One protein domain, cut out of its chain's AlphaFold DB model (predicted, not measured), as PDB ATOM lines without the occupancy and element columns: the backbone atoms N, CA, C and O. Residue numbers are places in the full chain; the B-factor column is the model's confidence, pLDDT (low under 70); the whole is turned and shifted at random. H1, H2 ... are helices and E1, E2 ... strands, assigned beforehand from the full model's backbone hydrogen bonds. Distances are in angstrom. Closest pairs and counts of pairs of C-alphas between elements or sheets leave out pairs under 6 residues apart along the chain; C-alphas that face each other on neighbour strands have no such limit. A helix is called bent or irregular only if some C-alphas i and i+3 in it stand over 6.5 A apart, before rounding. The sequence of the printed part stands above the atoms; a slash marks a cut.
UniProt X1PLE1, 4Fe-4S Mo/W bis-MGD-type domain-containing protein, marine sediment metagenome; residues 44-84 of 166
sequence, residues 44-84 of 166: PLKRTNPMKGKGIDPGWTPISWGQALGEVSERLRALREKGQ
ATOM      1  N   PRO A  44     204.796 219.077 243.563       98.38
ATOM      2  CA  PRO A  44     205.651 219.305 244.718       98.38
ATOM      3  C   PRO A  44     206.803 220.264 244.392       98.38
ATOM      4  O   PRO A  44     207.415 220.186 243.323       98.38
ATOM      5  N   LEU A  45     207.105 221.155 245.334       98.12
ATOM      6  CA  LEU A  45     208.184 222.136 245.234       98.12
ATOM      7  C   LEU A  45     209.169 221.936 246.386       98.12
ATOM      8  O   LEU A  45     208.773 221.647 247.518       98.12
ATOM      9  N   LYS A  46     210.457 222.141 246.115       97.94
ATOM     10  CA  LYS A  46     211.524 222.136 247.113       97.94
ATOM     11  C   LYS A  46     212.188 223.498 247.176       97.94
ATOM     12  O   LYS A  46     212.506 224.110 246.167       97.94
ATOM     13  N   ARG A  47     212.409 223.969 248.397       97.81
ATOM     14  CA  ARG A  47     213.149 225.197 248.664       97.81
ATOM     15  C   ARG A  47     214.641 224.958 248.432       97.81
ATOM     16  O   ARG A  47     215.175 223.988 248.973       97.81
ATOM     17  N   THR A  48     215.308 225.850 247.708       97.50
ATOM     18  CA  THR A  48     216.765 225.781 247.486       97.50
ATOM     19  C   THR A  48     217.551 226.700 248.417       97.50
ATOM     20  O   THR A  48     218.656 226.348 248.827       97.50
ATOM     21  N   ASN A  49     216.973 227.828 248.837       97.69
ATOM     22  CA  ASN A  49     217.597 228.723 249.809       97.69
ATOM     23  C   ASN A  49     217.494 228.129 251.227       97.69
ATOM     24  O   ASN A  49     216.377 227.858 251.668       97.69
ATOM     25  N   PRO A  50     218.593 227.934 251.982       96.00
ATOM     26  CA  PRO A  50     218.541 227.407 253.347       96.00
ATOM     27  C   PRO A  50     217.964 228.393 254.377       96.00
ATOM     28  O   PRO A  50     217.436 227.932 255.395       96.00
ATOM     29  N   MET A  51     217.947 229.700 254.103       97.56
ATOM     30  CA  MET A  51     217.365 230.719 254.986       97.56
ATOM     31  C   MET A  51     215.831 230.761 254.883       97.56
ATOM     32  O   MET A  51     215.257 230.506 253.824       97.56
ATOM     33  N   LYS A  52     215.150 231.045 256.000       97.81
ATOM     34  CA  LYS A  52     213.683 231.178 256.088       97.81
ATOM     35  C   LYS A  52     213.328 232.512 256.735       97.81
ATOM     36  O   LYS A  52     213.978 232.897 257.701       97.81
ATOM     37  N   GLY A  53     212.271 233.165 256.260       97.12
ATOM     38  CA  GLY A  53     211.725 234.364 256.895       97.12
ATOM     39  C   GLY A  53     210.863 235.199 255.954       97.12
ATOM     40  O   GLY A  53     210.849 234.980 254.743       97.12
ATOM     41  N   LYS A  54     210.134 236.167 256.516       97.44
ATOM     42  CA  LYS A  54     209.367 237.143 255.731       97.44
ATOM     43  C   LYS A  54     210.332 237.982 254.886       97.44
ATOM     44  O   LYS A  54     211.313 238.492 255.414       97.44
ATOM     45  N   GLY A  55     210.051 238.115 253.591       96.88
ATOM     46  CA  GLY A  55     210.911 238.849 252.652       96.88
ATOM     47  C   GLY A  55     212.165 238.093 252.195       96.88
ATOM     48  O   GLY A  55     212.951 238.651 251.439       96.88
ATOM     49  N   ILE A  56     212.358 236.840 252.619       97.94
ATOM     50  CA  ILE A  56     213.443 235.983 252.130       97.94
ATOM     51  C   ILE A  56     212.887 235.090 251.025       97.94
ATOM     52  O   ILE A  56     211.979 234.299 251.280       97.94
ATOM     53  N   ASP A  57     213.449 235.195 249.820       97.75
ATOM     54  CA  ASP A  57     213.076 234.341 248.691       97.75
ATOM     55  C   ASP A  57     213.463 232.872 248.973       97.75
ATOM     56  O   ASP A  57     214.650 232.572 249.167       97.75
ATOM     57  N   PRO A  58     212.496 231.935 249.007       97.69
ATOM     58  CA  PRO A  58     212.771 230.515 249.201       97.69
ATOM     59  C   PRO A  58     213.524 229.863 248.019       97.69
ATOM     60  O   PRO A  58     214.175 228.830 248.206       97.69
ATOM     61  N   GLY A  59     213.434 230.414 246.804       97.56
ATOM     62  CA  GLY A  59     213.983 229.783 245.601       97.56
ATOM     63  C   GLY A  59     213.349 228.413 245.338       97.56
ATOM     64  O   GLY A  59     214.039 227.391 245.337       97.56
ATOM     65  N   TRP A  60     212.020 228.368 245.218       98.00
ATOM     66  CA  TRP A  60     211.276 227.127 244.986       98.00
ATOM     67  C   TRP A  60     211.606 226.507 243.626       98.00
ATOM     68  O   TRP A  60     211.538 227.179 242.601       98.00
ATOM     69  N   THR A  61     211.890 225.206 243.610       97.94
ATOM     70  CA  THR A  61     212.093 224.427 242.384       97.94
ATOM     71  C   THR A  61     211.171 223.205 242.350       97.94
ATOM     72  O   THR A  61     210.952 222.576 243.390       97.94
ATOM     73  N   PRO A  62     210.603 222.841 241.187       98.19
ATOM     74  CA  PRO A  62     209.795 221.632 241.057       98.19
ATOM     75  C   PRO A  62     210.592 220.359 241.336       98.19
ATOM     76  O   PRO A  62     211.727 220.217 240.883       98.19
ATOM     77  N   ILE A  63     209.969 219.412 242.037       98.50
ATOM     78  CA  ILE A  63     210.488 218.055 242.239       98.50
ATOM     79  C   ILE A  63     209.385 217.020 242.003       98.50
ATOM     80  O   ILE A  63     208.193 217.335 242.021       98.50
ATOM     81  N   SER A  64     209.772 215.762 241.784       98.44
ATOM     82  CA  SER A  64     208.805 214.671 241.628       98.44
ATOM     83  C   SER A  64     208.145 214.297 242.961       98.44
ATOM     84  O   SER A  64     208.721 214.481 244.035       98.44
ATOM     85  N   TRP A  65     206.960 213.684 242.895       98.38
ATOM     86  CA  TRP A  65     206.304 213.101 244.071       98.38
ATOM     87  C   TRP A  65     207.168 212.049 244.775       98.38
ATOM     88  O   TRP A  65     207.237 212.048 246.001       98.38
ATOM     89  N   GLY A  66     207.869 211.199 244.016       98.62
ATOM     90  CA  GLY A  66     208.772 210.192 244.580       98.62
ATOM     91  C   GLY A  66     209.918 210.821 245.373       98.62
ATOM     92  O   GLY A  66     210.201 210.390 246.489       98.62
ATOM     93  N   GLN A  67     210.521 211.893 244.848       98.38
ATOM     94  CA  GLN A  67     211.557 212.635 245.565       98.38
ATOM     95  C   GLN A  67     210.996 213.329 246.813       98.38
ATOM     96  O   GLN A  67     211.583 213.213 247.885       98.38
ATOM     97  N   ALA A  68     209.859 214.020 246.695       98.38
ATOM     98  CA  ALA A  68     209.250 214.740 247.813       98.38
ATOM     99  C   ALA A  68     208.922 213.797 248.979       98.38
ATOM    100  O   ALA A  68     209.309 214.050 250.122       98.38
ATOM    101  N   LEU A  69     208.260 212.676 248.680       98.44
ATOM    102  CA  LEU A  69     207.913 211.663 249.673       98.44
ATOM    103  C   LEU A  69     209.156 210.965 250.232       98.44
ATOM    104  O   LEU A  69     209.201 210.712 251.435       98.44
ATOM    105  N   GLY A  70     210.167 210.694 249.402       98.69
ATOM    106  CA  GLY A  70     211.440 210.120 249.838       98.69
ATOM    107  C   GLY A  70     212.154 211.007 250.858       98.69
ATOM    108  O   GLY A  70     212.475 210.554 251.953       98.69
ATOM    109  N   GLU A  71     212.307 212.295 250.548       98.12
ATOM    110  CA  GLU A  71     212.972 213.269 251.419       98.12
ATOM    111  C   GLU A  71     212.236 213.518 252.746       98.12
ATOM    112  O   GLU A  71     212.867 213.797 253.772       98.12
ATOM    113  N   VAL A  72     210.900 213.471 252.743       98.00
ATOM    114  CA  VAL A  72     210.104 213.558 253.976       98.00
ATOM    115  C   VAL A  72     210.255 212.268 254.783       98.00
ATOM    116  O   VAL A  72     210.563 212.321 255.972       98.00
ATOM    117  N   SER A  73     210.114 211.110 254.136       98.25
ATOM    118  CA  SER A  73     210.191 209.799 254.791       98.25
ATOM    119  C   SER A  73     211.559 209.532 255.416       98.25
ATOM    120  O   SER A  73     211.627 208.947 256.491       98.25
ATOM    121  N   GLU A  74     212.646 209.978 254.786       98.56
ATOM    122  CA  GLU A  74     214.003 209.862 255.329       98.56
ATOM    123  C   GLU A  74     214.155 210.633 256.646       98.56
ATOM    124  O   GLU A  74     214.639 210.088 257.638       98.56
ATOM    125  N   ARG A  75     213.657 211.876 256.704       97.94
ATOM    126  CA  ARG A  75     213.678 212.687 257.934       97.94
ATOM    127  C   ARG A  75     212.842 212.060 259.045       97.94
ATOM    128  O   ARG A  75     213.281 212.006 260.190       97.94
ATOM    129  N   LEU A  76     211.656 211.563 258.697       98.44
ATOM    130  CA  LEU A  76     210.768 210.865 259.625       98.44
ATOM    131  C   LEU A  76     211.404 209.568 260.155       98.44
ATOM    132  O   LEU A  76     211.363 209.292 261.353       98.44
ATOM    133  N   ARG A  77     212.052 208.788 259.286       98.38
ATOM    134  CA  ARG A  77     212.788 207.580 259.679       98.38
ATOM    135  C   ARG A  77     213.921 207.912 260.646       98.38
ATOM    136  O   ARG A  77     214.003 207.286 261.696       98.38
ATOM    137  N   ALA A  78     214.721 208.932 260.341       98.50
ATOM    138  CA  ALA A  78     215.835 209.347 261.189       98.50
ATOM    139  C   ALA A  78     215.382 209.764 262.602       98.50
ATOM    140  O   ALA A  78     216.072 209.478 263.578       98.50
ATOM    141  N   LEU A  79     214.221 210.417 262.736       98.31
ATOM    142  CA  LEU A  79     213.633 210.725 264.046       98.31
ATOM    143  C   LEU A  79     213.218 209.456 264.798       98.31
ATOM    144  O   LEU A  79     213.501 209.333 265.990       98.31
ATOM    145  N   ARG A  80     212.583 208.494 264.117       97.00
ATOM    146  CA  ARG A  80     212.190 207.216 264.733       97.00
ATOM    147  C   ARG A  80     213.389 206.383 265.172       97.00
ATOM    148  O   ARG A  80     213.380 205.877 266.287       97.00
ATOM    149  N   GLU A  81     214.420 206.276 264.337       97.88
ATOM    150  CA  GLU A  81     215.651 205.533 264.650       97.88
ATOM    151  C   GLU A  81     216.392 206.125 265.855       97.88
ATOM    152  O   GLU A  81     217.005 205.394 266.627       97.88
ATOM    153  N   LYS A  82     216.271 207.439 266.076       98.25
ATOM    154  CA  LYS A  82     216.796 208.130 267.264       98.25
ATOM    155  C   LYS A  82     215.900 208.015 268.503       98.25
ATOM    156  O   LYS A  82     216.224 208.611 269.526       98.25
ATOM    157  N   GLY A  83     214.764 207.318 268.426       98.00
ATOM    158  CA  GLY A  83     213.788 207.249 269.518       98.00
ATOM    159  C   GLY A  83     213.073 208.580 269.787       98.00
ATOM    160  O   GLY A  83     212.609 208.824 270.897       98.00
ATOM    161  N   GLN A  84     212.985 209.459 268.783       98.31
ATOM    162  CA  GLN A  84     212.431 210.814 268.891       98.31
ATOM    163  C   GLN A  84     211.171 211.040 268.023       98.31
ATOM    164  O   GLN A  84     211.038 212.107 267.418       98.31
TER     165      GLN A  84
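Overview. This is residues 44 to 84 of the 166 residues of the protein "4Fe-4S Mo/W bis-MGD-type domain-containing protein" of marine sediment metagenome (UniProt X1PLE1). What shape do these atoms make? A small hairpin of two short strands, E1 and E2, with a long loop at its far end makes one arm of an open, flat V, and the single helix H1 makes the other arm; the two arms meet near residues 62 to 65. The loop's residues 51 to 56 and the helix's far end, with residues 77 to 83, stick out free. How is it made up? The printed part has 41 residues, with the named elements in the order E1, E2, H1; the sheet's order is E1 - E2, antiparallel, and the class is mixed, helices and strands. It is loose, with a radius of gyration of the C-alphas of 12.9 A and spans of 36 by 23 by 11 A.

Along the chain. Where are the two strands? E1 is residues 45 to 47 and begins with C-alpha 45 at (208.184, 222.136, 245.234). E2 is residues 60 to 62 and ends with C-alpha 62 at (209.795, 221.632, 241.057). Their first to last C-alphas are 6.8 A and 6.9 A apart. Where is the helix? H1 is residues 65 to 81, 23.8 A from first to last C-alpha, and ends with C-alpha 81 at (215.651, 205.533, 264.650).

Arrangement. How do the strands pair? E1 and E2 are antiparallel neighbours and a hairpin, with 144 degrees between their directions. The C-alphas of Leu 45 and Pro 62, which face each other, are 4.5 A apart. N 46 and O 61 are within hydrogen-bond range at 2.8 A, and so are N 61 and O 46 at 2.8 A. Where does the helix come nearest to E1? The closest C-alphas of E1 and H1 are those of Lys 46 and Ala 68, 7.8 A apart, while their centres are 14.6 A apart. How is the helix's backbone? In H1, 12 of 13 pairs of O i and N i+4 are within hydrogen-bond range, and H1 is not bent.

Size, cuts and confidence. How far does it reach? The two C-alphas farthest apart are those of Gly 55 and Gly 83, at 35.9 A. Which links are long? The link from E1 to E2 is long, with 12 residues, 48 to 59, in no named element; the link from E2 to H1 is tight, with 2 residues. Is anything missing or uncertain? The printed part runs from 44 to 84 with no cut. The mean pLDDT of the printed part is 98.0, and no printed residue is under 70.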